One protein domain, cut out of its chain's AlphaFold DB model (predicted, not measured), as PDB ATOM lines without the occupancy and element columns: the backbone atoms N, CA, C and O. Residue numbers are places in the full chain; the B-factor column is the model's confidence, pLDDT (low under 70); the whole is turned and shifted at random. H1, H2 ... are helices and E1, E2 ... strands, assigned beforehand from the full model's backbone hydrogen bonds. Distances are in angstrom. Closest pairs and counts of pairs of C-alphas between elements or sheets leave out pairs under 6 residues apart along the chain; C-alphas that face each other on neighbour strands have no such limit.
ATOM      1  N   LYS A 510       6.523   5.052 364.418       81.81
ATOM      2  CA  LYS A 510       6.278   3.619 364.145       81.81
ATOM      3  C   LYS A 510       7.429   2.866 363.452       81.81
ATOM      4  O   LYS A 510       7.575   1.664 363.650       81.81
ATOM      5  N   GLU A 511       8.264   3.538 362.656       84.12
ATOM      6  CA  GLU A 511       9.396   2.889 361.976       84.12
ATOM      7  C   GLU A 511      10.533   2.584 362.956       84.12
ATOM      8  O   GLU A 511      11.195   1.553 362.846       84.12
ATOM      9  N   TYR A 512      10.721   3.441 363.963       83.62
ATOM     10  CA  TYR A 512      11.660   3.205 365.060       83.62
ATOM     11  C   TYR A 512      11.110   2.192 366.080       83.62
ATOM     12  O   TYR A 512      11.890   1.527 366.763       83.62
ATOM     13  N   GLU A 513       9.784   2.029 366.153       83.38
ATOM     14  CA  GLU A 513       9.116   0.969 366.922       83.38
ATOM     15  C   GLU A 513       9.226  -0.420 366.261       83.38
ATOM     16  O   GLU A 513       8.971  -1.428 366.923       83.38
ATOM     17  N   ASN A 514       9.656  -0.518 364.994       83.38
ATOM     18  CA  ASN A 514       9.904  -1.797 364.323       83.38
ATOM     19  C   ASN A 514      11.172  -2.473 364.880       83.38
ATOM     20  O   ASN A 514      12.272  -2.395 364.326       83.38
ATOM     21  N   VAL A 515      10.991  -3.164 366.006       84.50
ATOM     22  CA  VAL A 515      12.045  -3.827 366.782       84.50
ATOM     23  C   VAL A 515      12.910  -4.766 365.931       84.50
ATOM     24  O   VAL A 515      14.113  -4.854 366.174       84.50
ATOM     25  N   ASP A 516      12.343  -5.463 364.945       85.81
ATOM     26  CA  ASP A 516      13.092  -6.430 364.135       85.81
ATOM     27  C   ASP A 516      13.889  -5.769 363.001       85.81
ATOM     28  O   ASP A 516      15.052  -6.128 362.807       85.81
ATOM     29  N   ALA A 517      13.355  -4.727 362.353       86.31
ATOM     30  CA  ALA A 517      14.145  -3.888 361.448       86.31
ATOM     31  C   ALA A 517      15.315  -3.212 362.189       86.31
ATOM     32  O   ALA A 517      16.458  -3.247 361.728       86.31
ATOM     33  N   MET A 518      15.062  -2.668 363.385       89.62
ATOM     34  CA  MET A 518      16.090  -2.009 364.199       89.62
ATOM     35  C   MET A 518      17.173  -2.984 364.698       89.62
ATOM     36  O   MET A 518      18.352  -2.622 364.717       89.62
ATOM     37  N   LYS A 519      16.825  -4.241 365.028       91.69
ATOM     38  CA  LYS A 519      17.814  -5.313 365.278       91.69
ATOM     39  C   LYS A 519      18.677  -5.579 364.045       91.69
ATOM     40  O   LYS A 519      19.896  -5.665 364.177       91.69
ATOM     41  N   THR A 520      18.069  -5.706 362.865       91.44
ATOM     42  CA  THR A 520      18.785  -5.967 361.608       91.44
ATOM     43  C   THR A 520      19.758  -4.834 361.275       91.44
ATOM     44  O   THR A 520      20.921  -5.104 360.973       91.44
ATOM     45  N   ILE A 521      19.347  -3.572 361.423       91.88
ATOM     46  CA  ILE A 521      20.225  -2.408 361.211       91.88
ATOM     47  C   ILE A 521      21.405  -2.415 362.197       91.88
ATOM     48  O   ILE A 521      22.550  -2.222 361.788       91.88
ATOM     49  N   ALA A 522      21.155  -2.702 363.479       91.88
ATOM     50  CA  ALA A 522      22.198  -2.755 364.504       91.88
ATOM     51  C   ALA A 522      23.172  -3.940 364.343       91.88
ATOM     52  O   ALA A 522      24.348  -3.816 364.687       91.88
ATOM     53  N   ALA A 523      22.705  -5.081 363.826       93.69
ATOM     54  CA  ALA A 523      23.523  -6.278 363.611       93.69
ATOM     55  C   ALA A 523      24.320  -6.245 362.292       93.69
ATOM     56  O   ALA A 523      25.421  -6.797 362.230       93.69
ATOM     57  N   TYR A 524      23.805  -5.575 361.255       92.06
ATOM     58  CA  TYR A 524      24.400  -5.526 359.913       92.06
ATOM     59  C   TYR A 524      24.708  -4.089 359.427       92.06
ATOM     60  O   TYR A 524      24.379  -3.739 358.291       92.06
ATOM     61  N   PRO A 525      25.400  -3.233 360.213       90.00
ATOM     62  CA  PRO A 525      25.630  -1.822 359.863       90.00
ATOM     63  C   PRO A 525      26.510  -1.617 358.615       90.00
ATOM     64  O   PRO A 525      26.591  -0.516 358.083       90.00
ATOM     65  N   HIS A 526      27.164  -2.671 358.117       88.06
ATOM     66  CA  HIS A 526      27.908  -2.651 356.855       88.06
ATOM     67  C   HIS A 526      26.999  -2.666 355.610       88.06
ATOM     68  O   HIS A 526      27.485  -2.362 354.519       88.06
ATOM     69  N   LEU A 527      25.710  -2.996 355.762       90.69
ATOM     70  CA  LEU A 527      24.705  -2.930 354.697       90.69
ATOM     71  C   LEU A 527      24.053  -1.540 354.618       90.69
ATOM     72  O   LEU A 527      23.833  -1.016 353.531       90.69
ATOM     73  N   PHE A 528      23.806  -0.910 355.770       90.44
ATOM     74  CA  PHE A 528      23.042   0.337 355.897       90.44
ATOM     75  C   PHE A 528      23.950   1.576 355.975       90.44
ATOM     76  O   PHE A 528      23.986   2.288 356.980       90.44
ATOM     77  N   LYS A 529      24.726   1.825 354.916       87.88
ATOM     78  CA  LYS A 529      25.630   2.983 354.832       87.88
ATOM     79  C   LYS A 529      24.871   4.239 354.389       87.88
ATOM     80  O   LYS A 529      24.190   4.222 353.369       87.88
ATOM     81  N   ILE A 530      25.068   5.355 355.092       87.25
ATOM     82  CA  ILE A 530      24.674   6.689 354.612       87.25
ATOM     83  C   ILE A 530      25.893   7.302 353.918       87.25
ATOM     84  O   ILE A 530      26.883   7.637 354.568       87.25
ATOM     85  N   THR A 531      25.837   7.428 352.593       85.25
ATOM     86  CA  THR A 531      26.921   7.973 351.762       85.25
ATOM     87  C   THR A 531      26.418   9.118 350.896       85.25
ATOM     88  O   THR A 531      25.382   8.996 350.249       85.25
ATOM     89  N   THR A 532      27.178  10.210 350.819       85.56
ATOM     90  CA  THR A 532      26.928  11.285 349.850       85.56
ATOM     91  C   THR A 532      28.245  11.925 349.396       85.56
ATOM     92  O   THR A 532      29.121  12.158 350.232       85.56
ATOM     93  N   PRO A 533      28.418  12.238 348.096       85.75
ATOM     94  CA  PRO A 533      29.551  13.029 347.612       85.75
ATOM     95  C   PRO A 533      29.394  14.533 347.915       85.75
ATOM     96  O   PRO A 533      30.318  15.315 347.687       85.75
ATOM     97  N   ILE A 534      28.225  14.962 348.406       87.06
ATOM     98  CA  ILE A 534      27.926  16.363 348.710       87.06
ATOM     99  C   ILE A 534      28.654  16.776 349.993       87.06
ATOM    100  O   ILE A 534      28.449  16.208 351.063       87.06
ATOM    101  N   LYS A 535      29.465  17.836 349.905       91.38
ATOM    102  CA  LYS A 535      30.120  18.461 351.063       91.38
ATOM    103  C   LYS A 535      29.094  19.249 351.884       91.38
ATOM    104  O   LYS A 535      28.969  20.459 351.714       91.38
ATOM    105  N   VAL A 536      28.349  18.561 352.751       91.31
ATOM    106  CA  VAL A 536      27.207  19.133 353.494       91.31
ATOM    107  C   VAL A 536      27.589  20.417 354.244       91.31
ATOM    108  O   VAL A 536      26.873  21.406 354.150       91.31
ATOM    109  N   ASP A 537      28.759  20.462 354.887       93.12
ATOM    110  CA  ASP A 537      29.217  21.636 355.650       93.12
ATOM    111  C   ASP A 537      29.600  22.847 354.770       93.12
ATOM    112  O   ASP A 537      29.582  23.987 355.239       93.12
ATOM    113  N   GLU A 538      29.953  22.629 353.496       92.62
ATOM    114  CA  GLU A 538      30.141  23.702 352.505       92.62
ATOM    115  C   GLU A 538      28.786  24.223 352.008       92.62
ATOM    116  O   GLU A 538      28.584  25.434 351.883       92.62
ATOM    117  N   LEU A 539      27.846  23.307 351.756       84.31
ATOM    118  CA  LEU A 539      26.500  23.609 351.278       84.31
ATOM    119  C   LEU A 539      25.689  24.376 352.334       84.31
ATOM    120  O   LEU A 539      25.171  25.452 352.047       84.31
ATOM    121  N   GLU A 540      25.672  23.897 353.578       90.75
ATOM    122  CA  GLU A 540      25.028  24.561 354.715       90.75
ATOM    123  C   GLU A 540      25.603  25.963 354.955       90.75
ATOM    124  O   GLU A 540      24.862  26.919 355.183       90.75
ATOM    125  N   ARG A 541      26.929  26.129 354.837       92.81
ATOM    126  CA  ARG A 541      27.573  27.443 354.976       92.81
ATOM    127  C   ARG A 541      27.187  28.403 353.852       92.81
ATOM    128  O   ARG A 541      27.072  29.599 354.110       92.81
ATOM    129  N   SER A 542      26.988  27.884 352.642       86.50
ATOM    130  CA  SER A 542      26.575  28.657 351.466       86.50
ATOM    131  C   SER A 542      25.099  29.073 351.537       86.50
ATOM    132  O   SER A 542      24.747  30.170 351.115       86.50
ATOM    133  N   LEU A 543      24.243  28.241 352.142       91.31
ATOM    134  CA  LEU A 543      22.799  28.474 352.282       91.31
ATOM    135  C   LEU A 543      22.401  29.304 353.521       91.31
ATOM    136  O   LEU A 543      21.214  29.495 353.777       91.31
ATOM    137  N   LYS A 544      23.358  29.869 354.272       90.44
ATOM    138  CA  LYS A 544      23.092  30.710 355.463       90.44
ATOM    139  C   LYS A 544      22.225  31.950 355.216       90.44
ATOM    140  O   LYS A 544      21.672  32.486 356.170       90.44
ATOM    141  N   ALA A 545      22.152  32.430 353.975       89.00
ATOM    142  CA  ALA A 545      21.347  33.589 353.582       89.00
ATOM    143  C   ALA A 545      20.006  33.210 352.918       89.00
ATOM    144  O   ALA A 545      19.254  34.098 352.525       89.00
ATOM    145  N   HIS A 546      19.707  31.915 352.772       90.00
ATOM    146  CA  HIS A 546      18.470  31.434 352.154       90.00
ATOM    147  C   HIS A 546      17.250  31.786 353.031       90.00
ATOM    148  O   HIS A 546      17.323  31.575 354.246       90.00
ATOM    149  N   PRO A 547      16.133  32.294 352.471       89.69
ATOM    150  CA  PRO A 547      15.016  32.806 353.272       89.69
ATOM    151  C   PRO A 547      14.314  31.712 354.087       89.69
ATOM    152  O   PRO A 547      13.961  31.932 355.245       89.69
ATOM    153  N   ASN A 548      14.174  30.510 353.524       92.19
ATOM    154  CA  ASN A 548      13.604  29.353 354.208       92.19
ATOM    155  C   ASN A 548      14.717  28.524 354.873       92.19
ATOM    156  O   ASN A 548      15.329  27.653 354.250       92.19
ATOM    157  N   GLN A 549      15.023  28.832 356.136       94.06
ATOM    158  CA  GLN A 549      16.036  28.099 356.907       94.06
ATOM    159  C   GLN A 549      15.532  26.750 357.443       94.06
ATOM    160  O   GLN A 549      16.346  25.854 357.652       94.06
ATOM    161  N   GLU A 550      14.223  26.565 357.638       92.88
ATOM    162  CA  GLU A 550      13.666  25.301 358.140       92.88
ATOM    163  C   GLU A 550      13.791  24.188 357.091       92.88
ATOM    164  O   GLU A 550      14.281  23.096 357.396       92.88
ATOM    165  N   PHE A 551      13.468  24.496 355.830       92.44
ATOM    166  CA  PHE A 551      13.732  23.611 354.698       92.44
ATOM    167  C   PHE A 551      15.222  23.272 354.591       92.44
ATOM    168  O   PHE A 551      15.581  22.094 354.617       92.44
ATOM    169  N   VAL A 552      16.109  24.278 354.578       92.06
ATOM    170  CA  VAL A 552      17.566  24.058 354.498       92.06
ATOM    171  C   VAL A 552      18.056  23.148 355.625       92.06
ATOM    172  O   VAL A 552      18.743  22.168 355.346       92.06
ATOM    173  N   GLN A 553      17.670  23.396 356.878       94.50
ATOM    174  CA  GLN A 553      18.073  22.553 358.010       94.50
ATOM    175  C   GLN A 553      17.537  21.120 357.899       94.50
ATOM    176  O   GLN A 553      18.255  20.181 358.246       94.50
ATOM    177  N   SER A 554      16.320  20.923 357.384       95.12
ATOM    178  CA  SER A 554      15.775  19.579 357.143       95.12
ATOM    179  C   SER A 554      16.556  18.822 356.061       95.12
ATOM    180  O   SER A 554      16.924  17.669 356.275       95.12
ATOM    181  N   VAL A 555      16.928  19.487 354.961       92.19
ATOM    182  CA  VAL A 555      17.738  18.903 353.879       92.19
ATOM    183  C   VAL A 555      19.176  18.634 354.343       92.19
ATOM    184  O   VAL A 555      19.708  17.558 354.082       92.19
ATOM    185  N   MET A 556      19.802  19.548 355.095       95.06
ATOM    186  CA  MET A 556      21.144  19.333 355.665       95.06
ATOM    187  C   MET A 556      21.162  18.236 356.740       95.06
ATOM    188  O   MET A 556      22.205  17.626 356.977       95.06
ATOM    189  N   ARG A 557      20.024  17.971 357.398       93.31
ATOM    190  CA  ARG A 557      19.853  16.819 358.292       93.31
ATOM    191  C   ARG A 557      19.683  15.531 357.493       93.31
ATOM    192  O   ARG A 557      20.408  14.579 357.749       93.31
ATOM    193  N   ALA A 558      18.811  15.512 356.490       91.38
ATOM    194  CA  ALA A 558      18.573  14.338 355.652       91.38
ATOM    195  C   ALA A 558      19.810  13.919 354.825       91.38
ATOM    196  O   ALA A 558      20.044  12.732 354.615       91.38
ATOM    197  N   LEU A 559      20.686  14.861 354.456       89.88
ATOM    198  CA  LEU A 559      22.008  14.569 353.875       89.88
ATOM    199  C   LEU A 559      22.997  13.894 354.849       89.88
ATOM    200  O   LEU A 559      23.998  13.342 354.397       89.88
ATOM    201  N   ARG A 560      22.746  13.947 356.166       92.62
ATOM    202  CA  ARG A 560      23.577  13.334 357.224       92.62
ATOM    203  C   ARG A 560      22.932  12.092 357.859       92.62
ATOM    204  O   ARG A 560      23.651  11.198 358.288       92.62
ATOM    205  N   GLU A 561      21.601  12.045 357.923       91.56
ATOM    206  CA  GLU A 561      20.797  11.000 358.586       91.56
ATOM    207  C   GLU A 561      20.059  10.066 357.604       91.56
ATOM    208  O   GLU A 561      19.552   9.028 358.022       91.56
ATOM    209  N   GLY A 562      19.996  10.414 356.314       89.50
ATOM    210  CA  GLY A 562      19.145   9.766 355.310       89.50
ATOM    211  C   GLY A 562      17.830  10.524 355.060       89.50
ATOM    212  O   GLY A 562      17.309  11.216 355.937       89.50
ATOM    213  N   PHE A 563      17.287  10.402 353.846       90.56
ATOM    214  CA  PHE A 563      15.995  10.985 353.455       90.56
ATOM    215  C   PHE A 563      14.852   9.982 353.653       90.56
ATOM    216  O   PHE A 563      14.993   8.814 353.294       90.56
ATOM    217  N   TRP A 564      13.694  10.450 354.129       88.38
ATOM    218  CA  TRP A 564      12.449   9.682 354.055       88.38
ATOM    219  C   TRP A 564      11.655  10.079 352.797       88.38
ATOM    220  O   TRP A 564      11.345  11.260 352.637       88.38
ATOM    221  N   PRO A 565      11.292   9.147 351.896       83.00
ATOM    222  CA  PRO A 565      10.704   9.476 350.594       83.00
ATOM    223  C   PRO A 565       9.181   9.709 350.662       83.00
ATOM    224  O   PRO A 565       8.445   9.224 349.807       83.00
ATOM    225  N   TRP A 566       8.693  10.406 351.699       83.06
ATOM    226  CA  TRP A 566       7.258  10.610 351.995       83.06
ATOM    227  C   TRP A 566       6.413   9.317 352.048       83.06
ATOM    228  O   TRP A 566       5.186   9.373 351.987       83.06
ATOM    229  N   ALA A 567       7.047   8.149 352.179       73.62
ATOM    230  CA  ALA A 567       6.357   6.867 352.172       73.62
ATOM    231  C   ALA A 567       5.452   6.721 353.402       73.62
ATOM    232  O   ALA A 567       5.910   6.907 354.534       73.62
ATOM    233  N   ASP A 568       4.196   6.326 353.183       69.94
ATOM    234  CA  ASP A 568       3.392   5.730 354.242       69.94
ATOM    235  C   ASP A 568       3.487   4.204 354.176       69.94
ATOM    236  O   ASP A 568       2.852   3.534 353.369       69.94
ATOM    237  N   THR A 569       4.315   3.677 355.064       68.31
ATOM    238  CA  THR A 569       4.569   2.259 355.337       68.31
ATOM    239  C   THR A 569       3.465   1.569 356.140       68.31
ATOM    240  O   THR A 569       3.651   0.417 356.513       68.31
ATOM    241  N   SER A 570       2.368   2.262 356.494       58.69
ATOM    242  CA  SER A 570       1.393   1.797 357.495       58.69
ATOM    243  C   SER A 570       0.878   0.384 357.204       58.69
ATOM    244  O   SER A 570       0.127   0.201 356.241       58.69
ATOM    245  N   PRO A 571       1.222  -0.605 358.050       55.47
ATOM    246  CA  PRO A 571       0.654  -1.935 357.949       55.47
ATOM    247  C   PRO A 571      -0.870  -1.891 358.091       55.47
ATOM    248  O   PRO A 571      -1.404  -1.225 358.979       55.47
ATOM    249  N   ALA A 572      -1.569  -2.691 357.286       57.31
ATOM    250  CA  ALA A 572      -2.697  -3.423 357.853       57.31
ATOM    251  C   ALA A 572      -2.135  -4.406 358.899       57.31
ATOM    252  O   ALA A 572      -0.982  -4.820 358.776       57.31
ATOM    253  N   GLU A 573      -2.922  -4.791 359.905       55.78
ATOM    254  CA  GLU A 573      -2.434  -5.545 361.081       55.78
ATOM    255  C   GLU A 573      -1.722  -6.878 360.734       55.78
ATOM    256  O   GLU A 573      -0.924  -7.366 361.531       55.78
ATOM    257  N   ASP A 574      -1.937  -7.412 359.525       60.72
ATOM    258  CA  ASP A 574      -1.356  -8.655 358.995       60.72
ATOM    259  C   ASP A 574      -0.131  -8.481 358.051       60.72
ATOM    260  O   ASP A 574       0.277  -9.446 357.397       60.72
ATOM    261  N   PHE A 575       0.454  -7.282 357.891       64.62
ATOM    262  CA  PHE A 575       1.556  -7.078 356.926       64.62
ATOM    263  C   PHE A 575       2.853  -7.818 357.345       64.62
ATOM    264  O   PHE A 575       3.240  -7.766 358.515       64.62
ATOM    265  N   PRO A 576       3.555  -8.516 356.427       74.69
ATOM    266  CA  PRO A 576       4.653  -9.406 356.800       74.69
ATOM    267  C   PRO A 576       5.951  -8.662 357.150       74.69
ATOM    268  O   PRO A 576       6.351  -7.721 356.472       74.69
ATOM    269  N   ILE A 577       6.672  -9.177 358.155       77.75
ATOM    270  CA  ILE A 577       7.962  -8.651 358.663       77.75
ATOM    271  C   ILE A 577       9.061  -8.609 357.577       77.75
ATOM    272  O   ILE A 577      10.022  -7.850 357.689       77.75
ATOM    273  N   THR A 578       8.931  -9.426 356.531       82.31
ATOM    274  CA  THR A 578       9.793  -9.438 355.341       82.31
ATOM    275  C   THR A 578       8.952  -9.714 354.106       82.31
ATOM    276  O   THR A 578       8.115 -10.620 354.132       82.31
ATOM    277  N   TRP A 579       9.217  -9.010 353.009       79.38
ATOM    278  CA  TRP A 579       8.472  -9.170 351.760       79.38
ATOM    279  C   TRP A 579       9.420  -9.178 350.565       79.38
ATOM    280  O   TRP A 579      10.090  -8.178 350.297       79.38
ATOM    281  N   ASP A 580       9.465 -10.297 349.840       81.44
ATOM    282  CA  ASP A 580      10.187 -10.377 348.574       81.44
ATOM    283  C   ASP A 580       9.235 -10.289 347.380       81.44
ATOM    284  O   ASP A 580       8.469 -11.211 347.102       81.44
ATOM    285  N   ASN A 581       9.317  -9.175 346.650       75.94
ATOM    286  CA  ASN A 581       8.611  -8.962 345.393       75.94
ATOM    287  C   ASN A 581       9.570  -8.988 344.183       75.94
ATOM    288  O   ASN A 581       9.261  -8.425 343.135       75.94
ATOM    289  N   SER A 582      10.715  -9.680 344.276       72.56
ATOM    290  CA  SER A 582      11.710  -9.883 343.196       72.56
ATOM    291  C   SER A 582      11.191 -10.613 341.939       72.56
ATOM    292  O   SER A 582      11.960 -10.957 341.043       72.56
ATOM    293  N   SER A 583       9.880 -10.841 341.835       64.94
ATOM    294  CA  SER A 583       9.202 -11.695 340.852       64.94
ATOM    295  C   SER A 583       9.434 -11.336 339.373       64.94
ATOM    296  O   SER A 583       9.186 -12.170 338.495       64.94
ATOM    297  N   CYS A 584       9.930 -10.132 339.071       66.31
ATOM    298  CA  CYS A 584      10.249  -9.713 337.709       66.31
ATOM    299  C   CYS A 584      11.544 -10.378 337.214       66.31
ATOM    300  O   CYS A 584      12.640 -10.093 337.690       66.31
ATOM    301  N   ARG A 585      11.417 -11.271 336.227       73.75
ATOM    302  CA  ARG A 585      12.561 -11.939 335.594       73.75
ATOM    303  C   ARG A 585      13.075 -11.122 334.401       73.75
ATOM    304  O   ARG A 585      12.242 -10.644 333.628       73.75
ATOM    305  N   PRO A 586      14.403 -11.047 334.181       78.44
ATOM    306  CA  PRO A 586      14.979 -10.521 332.946       78.44
ATOM    307  C   PRO A 586      14.350 -11.158 331.702       78.44
ATOM    308  O   PRO A 586      14.215 -12.380 331.616       78.44
ATOM    309  N   ARG A 587      13.983 -10.328 330.725       78.62
ATOM    310  CA  ARG A 587      13.350 -10.734 329.460       78.62
ATOM    311  C   ARG A 587      14.367 -11.240 328.437       78.62
ATOM    312  O   ARG A 587      13.988 -11.890 327.467       78.62
ATOM    313  N   SER A 588      15.648 -10.921 328.628       83.62
ATOM    314  CA  SER A 588      16.746 -11.310 327.741       83.62
ATOM    315  C   SER A 588      18.065 -11.502 328.496       83.62
ATOM    316  O   SER A 588      18.268 -10.957 329.581       83.62
ATOM    317  N   GLU A 589      19.000 -12.227 327.879       86.25
ATOM    318  CA  GLU A 589      20.370 -12.385 328.387       86.25
ATOM    319  C   GLU A 589      21.138 -11.044 328.424       86.25
ATOM    320  O   GLU A 589      22.011 -10.850 329.266       86.25
ATOM    321  N   VAL A 590      20.793 -10.095 327.542       84.31
ATOM    322  CA  VAL A 590      21.376  -8.741 327.512       84.31
ATOM    323  C   VAL A 590      20.929  -7.937 328.734       84.31
ATOM    324  O   VAL A 590      21.766  -7.385 329.443       84.31
ATOM    325  N   GLU A 591      19.627  -7.945 329.034       84.81
ATOM    326  CA  GLU A 591      19.071  -7.345 330.254       84.81
ATOM    327  C   GLU A 591      19.670  -7.980 331.516       84.81
ATOM    328  O   GLU A 591      20.076  -7.263 332.426       84.81
ATOM    329  N   GLN A 592      19.802  -9.310 331.554       86.62
ATOM    330  CA  GLN A 592      20.420 -10.008 332.682       86.62
ATOM    331  C   GLN A 592      21.883  -9.586 332.893       86.62
ATOM    332  O   GLN A 592      22.281  -9.311 334.025       86.62
ATOM    333  N   LYS A 593      22.686  -9.510 331.822       89.44
ATOM    334  CA  LYS A 593      24.090  -9.071 331.894       89.44
ATOM    335  C   LYS A 593      24.213  -7.620 332.351       89.44
ATOM    336  O   LYS A 593      25.047  -7.342 333.205       89.44
ATOM    337  N   PHE A 594      23.361  -6.731 331.843       90.44
ATOM    338  CA  PHE A 594      23.321  -5.330 332.263       90.44
ATOM    339  C   PHE A 594      22.919  -5.168 333.736       90.44
ATOM    340  O   PHE A 594      23.555  -4.411 334.458       90.44
ATOM    341  N   ILE A 595      21.909  -5.900 334.217       88.69
ATOM    342  CA  ILE A 595      21.501  -5.863 335.633       88.69
ATOM    343  C   ILE A 595      22.653  -6.310 336.551       88.69
ATOM    344  O   ILE A 595      22.839  -5.738 337.623       88.69
ATOM    345  N   LEU A 596      23.448  -7.296 336.120       89.94
ATOM    346  CA  LEU A 596      24.627  -7.757 336.855       89.94
ATOM    347  C   LEU A 596      25.782  -6.744 336.821       89.94
ATOM    348  O   LEU A 596      26.335  -6.456 337.879       89.94
ATOM    349  N   SER A 597      26.122  -6.166 335.661       90.69
ATOM    350  CA  SER A 597      27.196  -5.163 335.586       90.69
ATOM    351  C   SER A 597      26.833  -3.883 336.337       90.69
ATOM    352  O   SER A 597      27.645  -3.388 337.107       90.69
ATOM    353  N   TYR A 598      25.585  -3.417 336.217       91.00
ATOM    354  CA  TYR A 598      25.079  -2.255 336.948       91.00
ATOM    355  C   TYR A 598      25.155  -2.462 338.470       91.00
ATOM    356  O   TYR A 598      25.593  -1.572 339.193       91.00
ATOM    357  N   ARG A 599      24.798  -3.656 338.972       90.94
ATOM    358  CA  ARG A 599      24.994  -4.013 340.388       90.94
ATOM    359  C   ARG A 599      26.468  -3.909 340.787       90.94
ATOM    360  O   ARG A 599      26.764  -3.338 341.829       90.94
ATOM    361  N   ASP A 600      27.371  -4.475 339.993       92.69
ATOM    362  CA  ASP A 600      28.799  -4.528 340.331       92.69
ATOM    363  C   ASP A 600      29.458  -3.138 340.261       92.69
ATOM    364  O   ASP A 600      30.320  -2.820 341.081       92.69
ATOM    365  N   GLU A 601      28.988  -2.273 339.358       92.12
ATOM    366  CA  GLU A 601      29.337  -0.852 339.296       92.12
ATOM    367  C   GLU A 601      28.842  -0.088 340.541       92.12
ATOM    368  O   GLU A 601      29.632   0.621 341.164       92.12
ATOM    369  N   GLU A 602      27.588  -0.276 340.971       91.69
ATOM    370  CA  GLU A 602      27.036   0.398 342.163       91.69
ATOM    371  C   GLU A 602      27.600  -0.135 343.496       91.69
ATOM    372  O   GLU A 602      27.636   0.582 344.500       91.69
ATOM    373  N   ILE A 603      28.091  -1.380 343.532       90.69
ATOM    374  CA  ILE A 603      28.898  -1.892 344.654       90.69
ATOM    375  C   ILE A 603      30.275  -1.211 344.652       90.69
ATOM    376  O   ILE A 603      30.746  -0.776 345.704       90.69
ATOM    377  N   ALA A 604      30.905  -1.051 343.484       90.62
ATOM    378  CA  ALA A 604      32.219  -0.417 343.355       90.62
ATOM    379  C   ALA A 604      32.214   1.099 343.650       90.62
ATOM    380  O   ALA A 604      33.208   1.618 344.163       90.62
ATOM    381  N   THR A 605      31.112   1.812 343.386       86.06
ATOM    382  CA  THR A 605      30.901   3.202 343.850       86.06
ATOM    383  C   THR A 605      30.586   3.284 345.347       86.06
ATOM    384  O   THR A 605      30.739   4.347 345.951       86.06
ATOM    385  N   GLY A 606      30.172   2.172 345.961       83.88
ATOM    386  CA  GLY A 606      29.763   2.091 347.361       83.88
ATOM    387  C   GLY A 606      28.327   2.547 347.630       83.88
ATOM    388  O   GLY A 606      27.982   2.723 348.799       83.88
ATOM    389  N   HIS A 607      27.504   2.729 346.589       85.50
ATOM    390  CA  HIS A 607      26.069   2.998 346.722       85.50
ATOM    391  C   HIS A 607      25.284   1.741 347.132       85.50
ATOM    392  O   HIS A 607      24.318   1.834 347.889       85.50
ATOM    393  N   PHE A 608      25.699   0.564 346.657       90.44
ATOM    394  CA  PHE A 608      25.182  -0.734 347.094       90.44
ATOM    395  C   PHE A 608      26.093  -1.364 348.161       90.44
ATOM    396  O   PHE A 608      27.283  -1.057 348.280       90.44
ATOM    397  N   SER A 609      25.526  -2.266 348.964       91.69
ATOM    398  CA  SER A 609      26.288  -3.088 349.904       91.69
ATOM    399  C   SER A 609      26.894  -4.316 349.227       91.69
ATOM    400  O   SER A 609      26.421  -4.767 348.185       91.69
ATOM    401  N   GLU A 610      27.868  -4.938 349.892       89.69
ATOM    402  CA  GLU A 610      28.264  -6.311 349.568       89.69
ATOM    403  C   GLU A 610      27.058  -7.276 349.678       89.69
ATOM    404  O   GLU A 610      26.148  -7.024 350.485       89.69
ATOM    405  N   PRO A 611      27.027  -8.385 348.915       89.81
ATOM    406  CA  PRO A 611      25.967  -9.389 349.012       89.81
ATOM    407  C   PRO A 611      25.938 -10.086 350.382       89.81
ATOM    408  O   PRO A 611      26.964 -10.567 350.861       89.81
ATOM    409  N   PHE A 612      24.751 -10.201 350.988       91.12
ATOM    410  CA  PHE A 612      24.572 -10.756 352.342       91.12
ATOM    411  C   PHE A 612      23.872 -12.128 352.402       91.12
ATOM    412  O   PHE A 612      23.847 -12.748 353.465       91.12
ATOM    413  N   GLY A 613      23.330 -12.632 351.289       87.69
ATOM    414  CA  GLY A 613      22.654 -13.933 351.218       87.69
ATOM    415  C   GLY A 613      21.723 -14.057 350.006       87.69
ATOM    416  O   GLY A 613      21.734 -13.196 349.128       87.69
ATOM    417  N   SER A 614      20.927 -15.129 349.966       84.38
ATOM    418  CA  SER A 614      19.751 -15.254 349.085       84.38
ATOM    419  C   SER A 614      18.459 -14.775 349.751       84.38
ATOM    420  O   SER A 614      17.556 -14.313 349.064       84.38
ATOM    421  N   GLU A 615      18.382 -14.871 351.082       88.75
ATOM    422  CA  GLU A 615      17.186 -14.553 351.865       88.75
ATOM    423  C   GLU A 615      17.239 -13.124 352.422       88.75
ATOM    424  O   GLU A 615      18.303 -12.623 352.797       88.75
ATOM    425  N   LEU A 616      16.072 -12.489 352.544       89.44
ATOM    426  CA  LEU A 616      15.925 -11.198 353.212       89.44
ATOM    427  C   LEU A 616      16.075 -11.329 354.736       89.44
ATOM    428  O   LEU A 616      15.586 -12.281 355.346       89.44
ATOM    429  N   LEU A 617      16.710 -10.336 355.363       90.94
ATOM    430  CA  LEU A 617      16.784 -10.224 356.822       90.94
ATOM    431  C   LEU A 617      15.500  -9.570 357.382       90.94
ATOM    432  O   LEU A 617      14.847  -8.812 356.661       90.94
ATOM    433  N   PRO A 618      15.125  -9.808 358.657       88.38
ATOM    434  CA  PRO A 618      13.923  -9.229 359.262       88.38
ATOM    435  C   PRO A 618      13.833  -7.706 359.098       88.38
ATOM    436  O   PRO A 618      14.798  -6.993 359.376       88.38
ATOM    437  N   GLY A 619      12.681  -7.209 358.642       83.75
ATOM    438  CA  GLY A 619      12.457  -5.798 358.321       83.75
ATOM    439  C   GLY A 619      12.884  -5.366 356.911       83.75
ATOM    440  O   GLY A 619      12.699  -4.199 356.572       83.75
ATOM    441  N   MET A 620      13.447  -6.256 356.082       87.44
ATOM    442  CA  MET A 620      13.799  -5.940 354.691       87.44
ATOM    443  C   MET A 620      12.647  -6.186 353.707       87.44
ATOM    444  O   MET A 620      11.881  -7.147 353.818       87.44
ATOM    445  N   TYR A 621      12.613  -5.341 352.676       85.00
ATOM    446  CA  TYR A 621      11.658  -5.367 351.572       85.00
ATOM    447  C   TYR A 621      12.422  -5.384 350.245       85.00
ATOM    448  O   TYR A 621      13.351  -4.598 350.059       85.00
ATOM    449  N   SER A 622      12.030  -6.261 349.324       85.25
ATOM    450  CA  SER A 622      12.596  -6.353 347.974       85.25
ATOM    451  C   SER A 622      11.553  -5.958 346.931       85.25
ATOM    452  O   SER A 622      10.394  -6.375 346.987       85.25
ATOM    453  N   THR A 623      11.985  -5.138 345.976       82.00
ATOM    454  CA  THR A 623      11.168  -4.531 344.920       82.00
ATOM    455  C   THR A 623      11.599  -5.090 343.562       82.00
ATOM    456  O   THR A 623      12.802  -5.197 343.320       82.00
ATOM    457  N   PRO A 624      10.673  -5.388 342.630       82.19
ATOM    458  CA  PRO A 624      11.046  -5.904 341.320       82.19
ATOM    459  C   PRO A 624      11.850  -4.873 340.514       82.19
ATOM    460  O   PRO A 624      11.384  -3.760 340.248       82.19
ATOM    461  N   VAL A 625      13.049  -5.274 340.091       82.94
ATOM    462  CA  VAL A 625      13.929  -4.509 339.197       82.94
ATOM    463  C   VAL A 625      13.822  -5.018 337.761       82.94
ATOM    464  O   VAL A 625      13.607  -6.204 337.527       82.94
ATOM    465  N   HIS A 626      13.980  -4.121 336.793       82.44
ATOM    466  CA  HIS A 626      14.039  -4.445 335.365       82.44
ATOM    467  C   HIS A 626      14.905  -3.421 334.621       82.44
ATOM    468  O   HIS A 626      15.219  -2.358 335.167       82.44
ATOM    469  N   ALA A 627      15.298  -3.722 333.383       84.44
ATOM    470  CA  ALA A 627      16.016  -2.784 332.527       84.44
ATOM    471  C   ALA A 627      15.106  -2.188 331.443       84.44
ATOM    472  O   ALA A 627      14.233  -2.857 330.891       84.44
ATOM    473  N   VAL A 628      15.336  -0.918 331.105       80.81
ATOM    474  CA  VAL A 628      14.583  -0.196 330.067       80.81
ATOM    475  C   VAL A 628      15.560   0.502 329.114       80.81
ATOM    476  O   VAL A 628      16.448   1.206 329.600       80.81
ATOM    477  N   PRO A 629      15.423   0.381 327.779       80.00
ATOM    478  CA  PRO A 629      16.287   1.092 326.836       80.00
ATOM    479  C   PRO A 629      16.128   2.612 326.952       80.00
ATOM    480  O   PRO A 629      15.019   3.130 327.152       80.00
ATOM    481  N   LYS A 630      17.238   3.347 326.861       73.69
ATOM    482  CA  LYS A 630      17.237   4.813 326.761       73.69
ATOM    483  C   LYS A 630      16.720   5.212 325.366       73.69
ATOM    484  O   LYS A 630      17.110   4.590 324.381       73.69
ATOM    485  N   PRO A 631      15.864   6.241 325.225       58.16
ATOM    486  CA  PRO A 631      15.409   6.672 323.906       58.16
ATOM    487  C   PRO A 631      16.591   7.032 322.994       58.16
ATOM    488  O   PRO A 631      17.414   7.868 323.362       58.16
ATOM    489  N   ARG A 632      16.639   6.434 321.794       57.97
ATOM    490  CA  ARG A 632      17.688   6.634 320.769       57.97
ATOM    491  C   ARG A 632      19.103   6.169 321.165       57.97
ATOM    492  O   ARG A 632      20.075   6.685 320.620       57.97
ATOM    493  N   SER A 633      19.233   5.207 322.078       68.75
ATOM    494  CA  SER A 633      20.497   4.514 322.364       68.75
ATOM    495  C   SER A 633      20.239   3.030 322.635       68.75
ATOM    496  O   SER A 633      19.181   2.676 323.155       68.75
ATOM    497  N   ASP A 634      21.218   2.177 322.331       73.75
ATOM    498  CA  ASP A 634      21.217   0.761 322.735       73.75
ATOM    499  C   ASP A 634      21.480   0.590 324.249       73.75
ATOM    500  O   ASP A 634      21.310  -0.495 324.806       73.75
ATOM    501  N   ASP A 635      21.868   1.673 324.933       77.75
ATOM    502  CA  ASP A 635      22.010   1.725 326.384       77.75
ATOM    503  C   ASP A 635      20.720   1.336 327.121       77.75
ATOM    504  O   ASP A 635      19.632   1.858 326.862       77.75
ATOM    505  N   LEU A 636      20.878   0.564 328.193       84.56
ATOM    506  CA  LEU A 636      19.832   0.322 329.182       84.56
ATOM    507  C   LEU A 636      19.934   1.300 330.373       84.56
ATOM    508  O   LEU A 636      20.957   1.950 330.603       84.56
ATOM    509  N   ARG A 637      18.851   1.408 331.149       85.38
ATOM    510  CA  ARG A 637      18.827   1.947 332.522       85.38
ATOM    511  C   ARG A 637      18.129   0.951 333.445       85.38
ATOM    512  O   ARG A 637      17.147   0.338 333.022       85.38
ATOM    513  N   MET A 638      18.600   0.802 334.681       86.38
ATOM    514  CA  MET A 638      17.899   0.021 335.705       86.38
ATOM    515  C   MET A 638      16.695   0.812 336.236       86.38
ATOM    516  O   MET A 638      16.762   2.034 336.371       86.38
ATOM    517  N   VAL A 639      15.590   0.123 336.526       82.38
ATOM    518  CA  VAL A 639      14.377   0.700 337.117       82.38
ATOM    519  C   VAL A 639      13.860  -0.212 338.232       82.38
ATOM    520  O   VAL A 639      13.425  -1.337 337.976       82.38
ATOM    521  N   SER A 640      13.860   0.296 339.465       82.62
ATOM    522  CA  SER A 640      13.205  -0.333 340.621       82.62
ATOM    523  C   SER A 640      11.728   0.056 340.645       82.62
ATOM    524  O   SER A 640      11.392   1.227 340.828       82.62
ATOM    525  N   ASN A 641      10.827  -0.907 340.457       74.81
ATOM    526  CA  ASN A 641       9.392  -0.645 340.346       74.81
ATOM    527  C   ASN A 641       8.719  -0.516 341.728       74.81
ATOM    528  O   ASN A 641       7.955  -1.387 342.147       74.81
TER     529      ASN A 641
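Overview. This is residues 510 to 641 of the 852 residues of an uncharacterized protein of Armillaria solidipes (UniProt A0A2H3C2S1). Two separate small units stand at opposite ends of a loose, open frame: the helical hairpin H2 and H3 at one end, and at the other the strand hairpin E1 and E2 with H4 packed on it. H1 lies away from both, and long links run between these parts. The 132 printed residues hold four named helices and then two named strands, in the order H1, H2, H3, H4, E1, E2; the two strands form an antiparallel sheet. The class is mostly helix, though only 58 residues are in named elements, under half. The whole is loose, with a radius of gyration of the C-alphas of 18.4 A and spans of 52 by 45 by 27 A.

Arrangement. H1, residues 515 to 523, touches no helix. H2, residues 536 to 545, and H3, residues 549 to 561, form a helical hairpin; they touch, with the C-alphas of Val 536 and Met 556 closest at 6.4 A, and run opposite ways at a shallow tilt of 3 degrees. H4, residues 589 to 604, is apart from H1 and H2. E1, residues 625 to 629, and E2, residues 636 to 640, are a hairpin of antiparallel strands; N 628 and O 637 are within hydrogen-bond range at 2.9 A. The closest C-alphas of H4 and E1 are those of Glu 591 and Ala 627, 5.9 A apart. Every O i to N i+4 pair is within hydrogen-bond range in H1 and H4, against 5 of 6 in H2 and 8 of 9 in H3.

Along the chain. H1 begins at C-alpha 515 (12.045, -3.827, 366.782). H3 is 17.8 A long and H4 22.5 A. E2 ends at C-alpha 640 (13.205, -0.333, 340.621).

Size, cuts and confidence. The printed part has no cut. The links H1 to H2, H3 to H4 and H4 to E1 are long. Residues 568 to 575, 583 to 584 and 631 to 633 are under pLDDT 70.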